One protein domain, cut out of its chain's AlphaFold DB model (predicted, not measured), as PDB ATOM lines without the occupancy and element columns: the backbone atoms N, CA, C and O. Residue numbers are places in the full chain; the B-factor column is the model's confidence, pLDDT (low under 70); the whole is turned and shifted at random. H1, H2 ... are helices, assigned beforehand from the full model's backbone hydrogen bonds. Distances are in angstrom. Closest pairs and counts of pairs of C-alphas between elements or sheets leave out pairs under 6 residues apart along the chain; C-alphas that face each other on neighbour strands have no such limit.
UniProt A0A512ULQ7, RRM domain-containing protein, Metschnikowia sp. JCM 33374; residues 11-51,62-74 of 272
ATOM      1  N   ASP A  11      -2.455  17.732  30.630       87.06
ATOM      2  CA  ASP A  11      -3.252  16.767  29.859       87.06
ATOM      3  C   ASP A  11      -3.126  16.988  28.343       87.06
ATOM      4  O   ASP A  11      -3.025  16.036  27.569       87.06
ATOM      5  N   ILE A  12      -3.100  18.255  27.911       88.94
ATOM      6  CA  ILE A  12      -2.965  18.622  26.495       88.94
ATOM      7  C   ILE A  12      -1.546  18.327  26.017       88.94
ATOM      8  O   ILE A  12      -1.367  17.768  24.934       88.94
ATOM      9  N   ARG A  13      -0.542  18.662  26.835       86.56
ATOM     10  CA  ARG A  13       0.864  18.360  26.553       86.56
ATOM     11  C   ARG A  13       1.079  16.860  26.375       86.56
ATOM     12  O   ARG A  13       1.612  16.432  25.358       86.56
ATOM     13  N   ASP A  14       0.629  16.061  27.337       86.44
ATOM     14  CA  ASP A  14       0.831  14.614  27.334       86.44
ATOM     15  C   ASP A  14       0.070  13.951  26.168       86.44
ATOM     16  O   ASP A  14       0.591  13.037  25.526       86.44
ATOM     17  N   ALA A  15      -1.120  14.455  25.815       86.56
ATOM     18  CA  ALA A  15      -1.852  14.021  24.624       86.56
ATOM     19  C   ALA A  15      -1.125  14.376  23.315       86.56
ATOM     20  O   ALA A  15      -1.064  13.542  22.409       86.56
ATOM     21  N   ALA A  16      -0.555  15.579  23.207       85.25
ATOM     22  CA  ALA A  16       0.211  16.003  22.035       85.25
ATOM     23  C   ALA A  16       1.475  15.153  21.846       85.25
ATOM     24  O   ALA A  16       1.717  14.654  20.747       85.25
ATOM     25  N   LEU A  17       2.225  14.913  22.926       85.88
ATOM     26  CA  LEU A  17       3.408  14.046  22.922       85.88
ATOM     27  C   LEU A  17       3.049  12.617  22.500       85.88
ATOM     28  O   LEU A  17       3.683  12.051  21.608       85.88
ATOM     29  N   LYS A  18       1.950  12.075  23.037       86.00
ATOM     30  CA  LYS A  18       1.435  10.756  22.651       86.00
ATOM     31  C   LYS A  18       1.036  10.678  21.175       86.00
ATOM     32  O   LYS A  18       1.320   9.675  20.529       86.00
ATOM     33  N   MET A  19       0.394  11.712  20.624       81.06
ATOM     34  CA  MET A  19       0.058  11.770  19.192       81.06
ATOM     35  C   MET A  19       1.301  11.880  18.301       81.06
ATOM     36  O   MET A  19       1.300  11.362  17.185       81.06
ATOM     37  N   ALA A  20       2.362  12.524  18.790       80.50
ATOM     38  CA  ALA A  20       3.646  12.611  18.100       80.50
ATOM     39  C   ALA A  20       4.455  11.305  18.150       80.50
ATOM     40  O   ALA A  20       5.384  11.144  17.361       80.50
ATOM     41  N   GLY A  21       4.101  10.379  19.050       79.94
ATOM     42  CA  GLY A  21       4.887   9.178  19.333       79.94
ATOM     43  C   GLY A  21       6.134   9.462  20.173       79.94
ATOM     44  O   GLY A  21       7.072   8.673  20.146       79.94
ATOM     45  N   VAL A  22       6.162  10.592  20.888       82.06
ATOM     46  CA  VAL A  22       7.230  10.931  21.830       82.06
ATOM     47  C   VAL A  22       6.810  10.451  23.213       82.06
ATOM     48  O   VAL A  22       5.823  10.933  23.776       82.06
ATOM     49  N   ASP A  23       7.564   9.508  23.770       75.56
ATOM     50  CA  ASP A  23       7.316   9.017  25.120       75.56
ATOM     51  C   ASP A  23       7.656  10.103  26.142       75.56
ATOM     52  O   ASP A  23       8.805  10.530  26.272       75.56
ATOM     53  N   ASN A  24       6.650  10.550  26.895       75.31
ATOM     54  CA  ASN A  24       6.865  11.433  28.031       75.31
ATOM     55  C   ASN A  24       7.041  10.588  29.307       75.31
ATOM     56  O   ASN A  24       6.049  10.060  29.820       75.31
ATOM     57  N   PRO A  25       8.257  10.476  29.875       67.12
ATOM     58  CA  PRO A  25       8.483   9.730  31.115       67.12
ATOM     59  C   PRO A  25       7.811  10.381  32.329       67.12
ATOM     60  O   PRO A  25       7.665   9.731  33.363       67.12
ATOM     61  N   TYR A  26       7.402  11.647  32.202       69.62
ATOM     62  CA  TYR A  26       6.662  12.407  33.205       69.62
ATOM     63  C   TYR A  26       5.166  12.474  32.917       69.62
ATOM     64  O   TYR A  26       4.462  13.207  33.614       69.62
ATOM     65  N   ALA A  27       4.677  11.752  31.899       69.31
ATOM     66  CA  ALA A  27       3.250  11.683  31.656       69.31
ATOM     67  C   ALA A  27       2.582  11.151  32.914       69.31
ATOM     68  O   ALA A  27       2.877  10.047  33.387       69.31
ATOM     69  N   VAL A  28       1.660  11.943  33.445       64.94
ATOM     70  CA  VAL A  28       0.837  11.546  34.579       64.94
ATOM     71  C   VAL A  28      -0.249  10.638  34.005       64.94
ATOM     72  O   VAL A  28      -1.418  10.996  33.901       64.94
ATOM     73  N   GLY A  29       0.157   9.449  33.549       65.38
ATOM     74  CA  GLY A  29      -0.768   8.386  33.187       65.38
ATOM     75  C   GLY A  29      -1.714   8.113  34.355       65.38
ATOM     76  O   GLY A  29      -1.356   8.387  35.504       65.38
ATOM     77  N   SER A  30      -2.916   7.619  34.026       64.62
ATOM     78  CA  SER A  30      -4.040   7.343  34.936       64.62
ATOM     79  C   SER A  30      -3.569   7.061  36.364       64.62
ATOM     80  O   SER A  30      -3.119   5.962  36.684       64.62
ATOM     81  N   GLN A  31      -3.591   8.102  37.197       71.62
ATOM     82  CA  GLN A  31      -3.140   7.990  38.574       71.62
ATOM     83  C   GLN A  31      -4.089   7.053  39.299       71.62
ATOM     84  O   GLN A  31      -5.312   7.182  39.183       71.62
ATOM     85  N   SER A  32      -3.524   6.119  40.060       77.75
ATOM     86  CA  SER A  32      -4.340   5.306  40.949       77.75
ATOM     87  C   SER A  32      -5.107   6.225  41.900       77.75
ATOM     88  O   SER A  32      -4.548   7.171  42.459       77.75
ATOM     89  N   ARG A  33      -6.402   5.949  42.082       83.81
ATOM     90  CA  ARG A  33      -7.232   6.666  43.060       83.81
ATOM     91  C   ARG A  33      -6.839   6.307  44.499       83.81
ATOM     92  O   ARG A  33      -7.191   7.045  45.413       83.81
ATOM     93  N   ASN A  34      -6.103   5.207  44.691       91.25
ATOM     94  CA  ASN A  34      -5.643   4.751  45.999       91.25
ATOM     95  C   ASN A  34      -4.464   5.600  46.481       91.25
ATOM     96  O   ASN A  34      -3.444   5.699  45.794       91.25
ATOM     97  N   ALA A  35      -4.595   6.170  47.680       89.88
ATOM     98  CA  ALA A  35      -3.598   7.060  48.269       89.88
ATOM     99  C   ALA A  35      -2.231   6.380  48.452       89.88
ATOM    100  O   ALA A  35      -1.215   6.961  48.085       89.88
ATOM    101  N   GLU A  36      -2.210   5.134  48.932       89.56
ATOM    102  CA  GLU A  36      -0.975   4.361  49.127       89.56
ATOM    103  C   GLU A  36      -0.255   4.092  47.804       89.56
ATOM    104  O   GLU A  36       0.936   4.353  47.663       89.56
ATOM    105  N   VAL A  37      -0.996   3.646  46.785       88.81
ATOM    106  CA  VAL A  37      -0.438   3.395  45.449       88.81
ATOM    107  C   VAL A  37       0.103   4.690  44.845       88.81
ATOM    108  O   VAL A  37       1.162   4.686  44.222       88.81
ATOM    109  N   LYS A  38      -0.596   5.810  45.057       87.88
ATOM    110  CA  LYS A  38      -0.147   7.128  44.613       87.88
ATOM    111  C   LYS A  38       1.144   7.560  45.316       87.88
ATOM    112  O   LYS A  38       2.024   8.085  44.644       87.88
ATOM    113  N   ALA A  39       1.273   7.316  46.621       88.94
ATOM    114  CA  ALA A  39       2.493   7.608  47.374       88.94
ATOM    115  C   ALA A  39       3.680   6.775  46.863       88.94
ATOM    116  O   ALA A  39       4.704   7.334  46.493       88.94
ATOM    117  N   ILE A  40       3.497   5.461  46.689       89.12
ATOM    118  CA  ILE A  40       4.534   4.565  46.145       89.12
ATOM    119  C   ILE A  40       4.970   5.004  44.737       89.12
ATOM    120  O   ILE A  40       6.155   4.991  44.397       89.12
ATOM    121  N   MET A  41       4.012   5.392  43.890       85.50
ATOM    122  CA  MET A  41       4.308   5.911  42.554       85.50
ATOM    123  C   MET A  41       5.063   7.243  42.613       85.50
ATOM    124  O   MET A  41       5.979   7.441  41.813       85.50
ATOM    125  N   ALA A  42       4.714   8.132  43.547       85.81
ATOM    126  CA  ALA A  42       5.406   9.400  43.749       85.81
ATOM    127  C   ALA A  42       6.863   9.181  44.185       85.81
ATOM    128  O   ALA A  42       7.760   9.737  43.553       85.81
ATOM    129  N   ASP A  43       7.110   8.294  45.152       89.25
ATOM    130  CA  ASP A  43       8.460   7.962  45.627       89.25
ATOM    131  C   ASP A  43       9.323   7.367  44.504       89.25
ATOM    132  O   ASP A  43      10.479   7.745  44.298       89.25
ATOM    133  N   LYS A  44       8.742   6.475  43.689       87.19
ATOM    134  CA  LYS A  44       9.434   5.905  42.523       87.19
ATOM    135  C   LYS A  44       9.795   6.974  41.488       87.19
ATOM    136  O   LYS A  44      10.870   6.909  40.885       87.19
ATOM    137  N   MET A  45       8.904   7.939  41.261       82.75
ATOM    138  CA  MET A  45       9.136   9.054  40.339       82.75
ATOM    139  C   MET A  45      10.192  10.027  40.869       82.75
ATOM    140  O   MET A  45      11.031  10.478  40.089       82.75
ATOM    141  N   GLU A  46      10.200  10.310  42.174       85.25
ATOM    142  CA  GLU A  46      11.202  11.163  42.815       85.25
ATOM    143  C   GLU A  46      12.598  10.526  42.762       85.25
ATOM    144  O   GLU A  46      13.577  11.179  42.398       85.25
ATOM    145  N   ASN A  47      12.704   9.221  43.016       84.31
ATOM    146  CA  ASN A  47      13.982   8.514  42.914       84.31
ATOM    147  C   ASN A  47      14.512   8.507  41.473       84.31
ATOM    148  O   ASN A  47      15.712   8.649  41.239       84.31
ATOM    149  N   ARG A  48      13.618   8.405  40.480       80.88
ATOM    150  CA  ARG A  48      13.992   8.501  39.065       80.88
ATOM    151  C   ARG A  48      14.440   9.910  38.678       80.88
ATOM    152  O   ARG A  48      15.388  10.047  37.910       80.88
ATOM    153  N   SER A  49      13.767  10.946  39.182       75.69
ATOM    154  CA  SER A  49      14.104  12.337  38.871       75.69
ATOM    155  C   SER A  49      15.402  12.779  39.547       75.69
ATOM    156  O   SER A  49      16.199  13.461  38.905       75.69
ATOM    157  N   LYS A  50      15.672  12.326  40.779       78.81
ATOM    158  CA  LYS A  50      16.950  12.540  41.479       78.81
ATOM    159  C   LYS A  50      18.135  11.981  40.691       78.81
ATOM    160  O   LYS A  50      19.156  12.649  40.603       78.81
ATOM    161  N   ASN A  51      17.974  10.832  40.036       70.25
ATOM    162  CA  ASN A  51      19.017  10.257  39.176       70.25
ATOM    163  C   ASN A  51      19.231  11.030  37.858       70.25
ATOM    164  O   ASN A  51      20.282  10.889  37.240       70.25
ATOM    165  N   GLU A  62      16.776  22.472  24.818       84.12
ATOM    166  CA  GLU A  62      17.052  21.842  23.522       84.12
ATOM    167  C   GLU A  62      16.109  20.669  23.241       84.12
ATOM    168  O   GLU A  62      15.512  20.601  22.165       84.12
ATOM    169  N   LYS A  63      15.872  19.805  24.236       81.88
ATOM    170  CA  LYS A  63      14.878  18.722  24.137       81.88
ATOM    171  C   LYS A  63      13.478  19.270  23.857       81.88
ATOM    172  O   LYS A  63      12.777  18.746  22.993       81.88
ATOM    173  N   ALA A  64      13.093  20.355  24.531       80.00
ATOM    174  CA  ALA A  64      11.819  21.030  24.302       80.00
ATOM    175  C   ALA A  64      11.680  21.561  22.860       80.00
ATOM    176  O   ALA A  64      10.605  21.455  22.264       80.00
ATOM    177  N   LYS A  65      12.760  22.093  22.270       86.56
ATOM    178  CA  LYS A  65      12.781  22.535  20.863       86.56
ATOM    179  C   LYS A  65      12.687  21.364  19.883       86.56
ATOM    180  O   LYS A  65      11.895  21.437  18.948       86.56
ATOM    181  N   ALA A  66      13.420  20.278  20.125       86.00
ATOM    182  CA  ALA A  66      13.369  19.081  19.283       86.00
ATOM    183  C   ALA A  66      11.954  18.473  19.238       86.00
ATOM    184  O   ALA A  66      11.452  18.103  18.178       86.00
ATOM    185  N   ILE A  67      11.257  18.447  20.378       82.94
ATOM    186  CA  ILE A  67       9.855  18.013  20.453       82.94
ATOM    187  C   ILE A  67       8.958  18.886  19.564       82.94
ATOM    188  O   ILE A  67       8.145  18.356  18.805       82.94
ATOM    189  N   LEU A  68       9.112  20.212  19.615       84.19
ATOM    190  CA  LEU A  68       8.328  21.119  18.771       84.19
ATOM    191  C   LEU A  68       8.583  20.887  17.280       84.19
ATOM    192  O   LEU A  68       7.641  20.925  16.492       84.19
ATOM    193  N   GLU A  69       9.824  20.598  16.896       87.06
ATOM    194  CA  GLU A  69      10.179  20.296  15.510       87.06
ATOM    195  C   GLU A  69       9.510  19.002  15.023       87.06
ATOM    196  O   GLU A  69       8.892  18.980  13.955       87.06
ATOM    197  N   THR A  70       9.515  17.948  15.846       84.75
ATOM    198  CA  THR A  70       8.807  16.697  15.517       84.75
ATOM    199  C   THR A  70       7.291  16.892  15.403       84.75
ATOM    200  O   THR A  70       6.660  16.351  14.490       84.75
ATOM    201  N   LEU A  71       6.696  17.709  16.278       82.50
ATOM    202  CA  LEU A  71       5.273  18.054  16.234       82.50
ATOM    203  C   LEU A  71       4.925  18.860  14.979       82.50
ATOM    204  O   LEU A  71       3.926  18.566  14.319       82.50
ATOM    205  N   ALA A  72       5.757  19.839  14.622       86.38
ATOM    206  CA  ALA A  72       5.582  20.644  13.420       86.38
ATOM    207  C   ALA A  72       5.646  19.781  12.149       86.38
ATOM    208  O   ALA A  72       4.788  19.910  11.272       86.38
ATOM    209  N   ALA A  73       6.589  18.836  12.083       86.00
ATOM    210  CA  ALA A  73       6.695  17.881  10.982       86.00
ATOM    211  C   ALA A  73       5.472  16.945  10.881       86.00
ATOM    212  O   ALA A  73       5.035  16.584   9.789       86.00
ATOM    213  N   LYS A  74       4.867  16.559  12.011       80.44
ATOM    214  CA  LYS A  74       3.629  15.762  12.006       80.44
ATOM    215  C   LYS A  74       2.410  16.582  11.597       80.44
ATOM    216  O   LYS A  74       1.562  16.065  10.869       80.44
TER     217      LYS A  74
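Overview. This is residues 11 to 51 and 62 to 74 of the 272 residues of the protein "RRM domain-containing protein" of Metschnikowia sp. JCM 33374 (UniProt A0A512ULQ7). One long helix, H2, is set off by itself on one side, and two shorter helices, H1 and H3, converge toward their last residues as a V on the other, with a long unnamed stretch, residues 21 to 34, bridging from H1 to H2. The arrangement is loosely formed: H1 and H3 touch, H2 touches no helix, and residues 33 to 40 stick out. The printed part has 54 residues, with three named helices in the order H1, H2, H3 and no named strand; the class is all helix. The whole is loose, with a radius of gyration of the C-alphas of 13.9 A, and flat, spanning 41 by 25 by 13 A.

Arrangement. Start at H2, residues 35 to 51, which is apart from H1, residues 11 to 20, and also apart from H3, residues 62 to 74. Then look at Ala 20 and Leu 71, where H1 and H3 touch: their C-alphas, the closest of the two helices, are 6.0 A apart. H1 and H3 run the same way at a steep tilt of 65 degrees, with their centres 12.2 A apart. In H1, H2 and H3 you will find every O i to N i+4 pair within hydrogen-bond range.

Along the chain. Find C-alpha 35 at (-3.598, 7.060, 48.269); from there H2 runs 24.6 A to C-alpha 51 at (19.017, 10.257, 39.176). Go back to C-alpha 11 at (-3.252, 16.767, 29.859), where H1 begins, and go 14.3 A to C-alpha 20. H3 covers 18.7 A from C-alpha 62 to C-alpha 74 at (3.629, 15.762, 12.006).

Size, cuts and confidence. The two C-alphas farthest apart, those of Glu 36 and Ala 73, are 41.2 A apart. Residues 52 to 61 are cut out, and C-alphas 51 and 62 are 19.6 A apart across the cut. The link from H1 to H2, 14 residues, is long. Residues 25 to 30 in that link have a pLDDT under 70, while the mean of the printed part is 81.9.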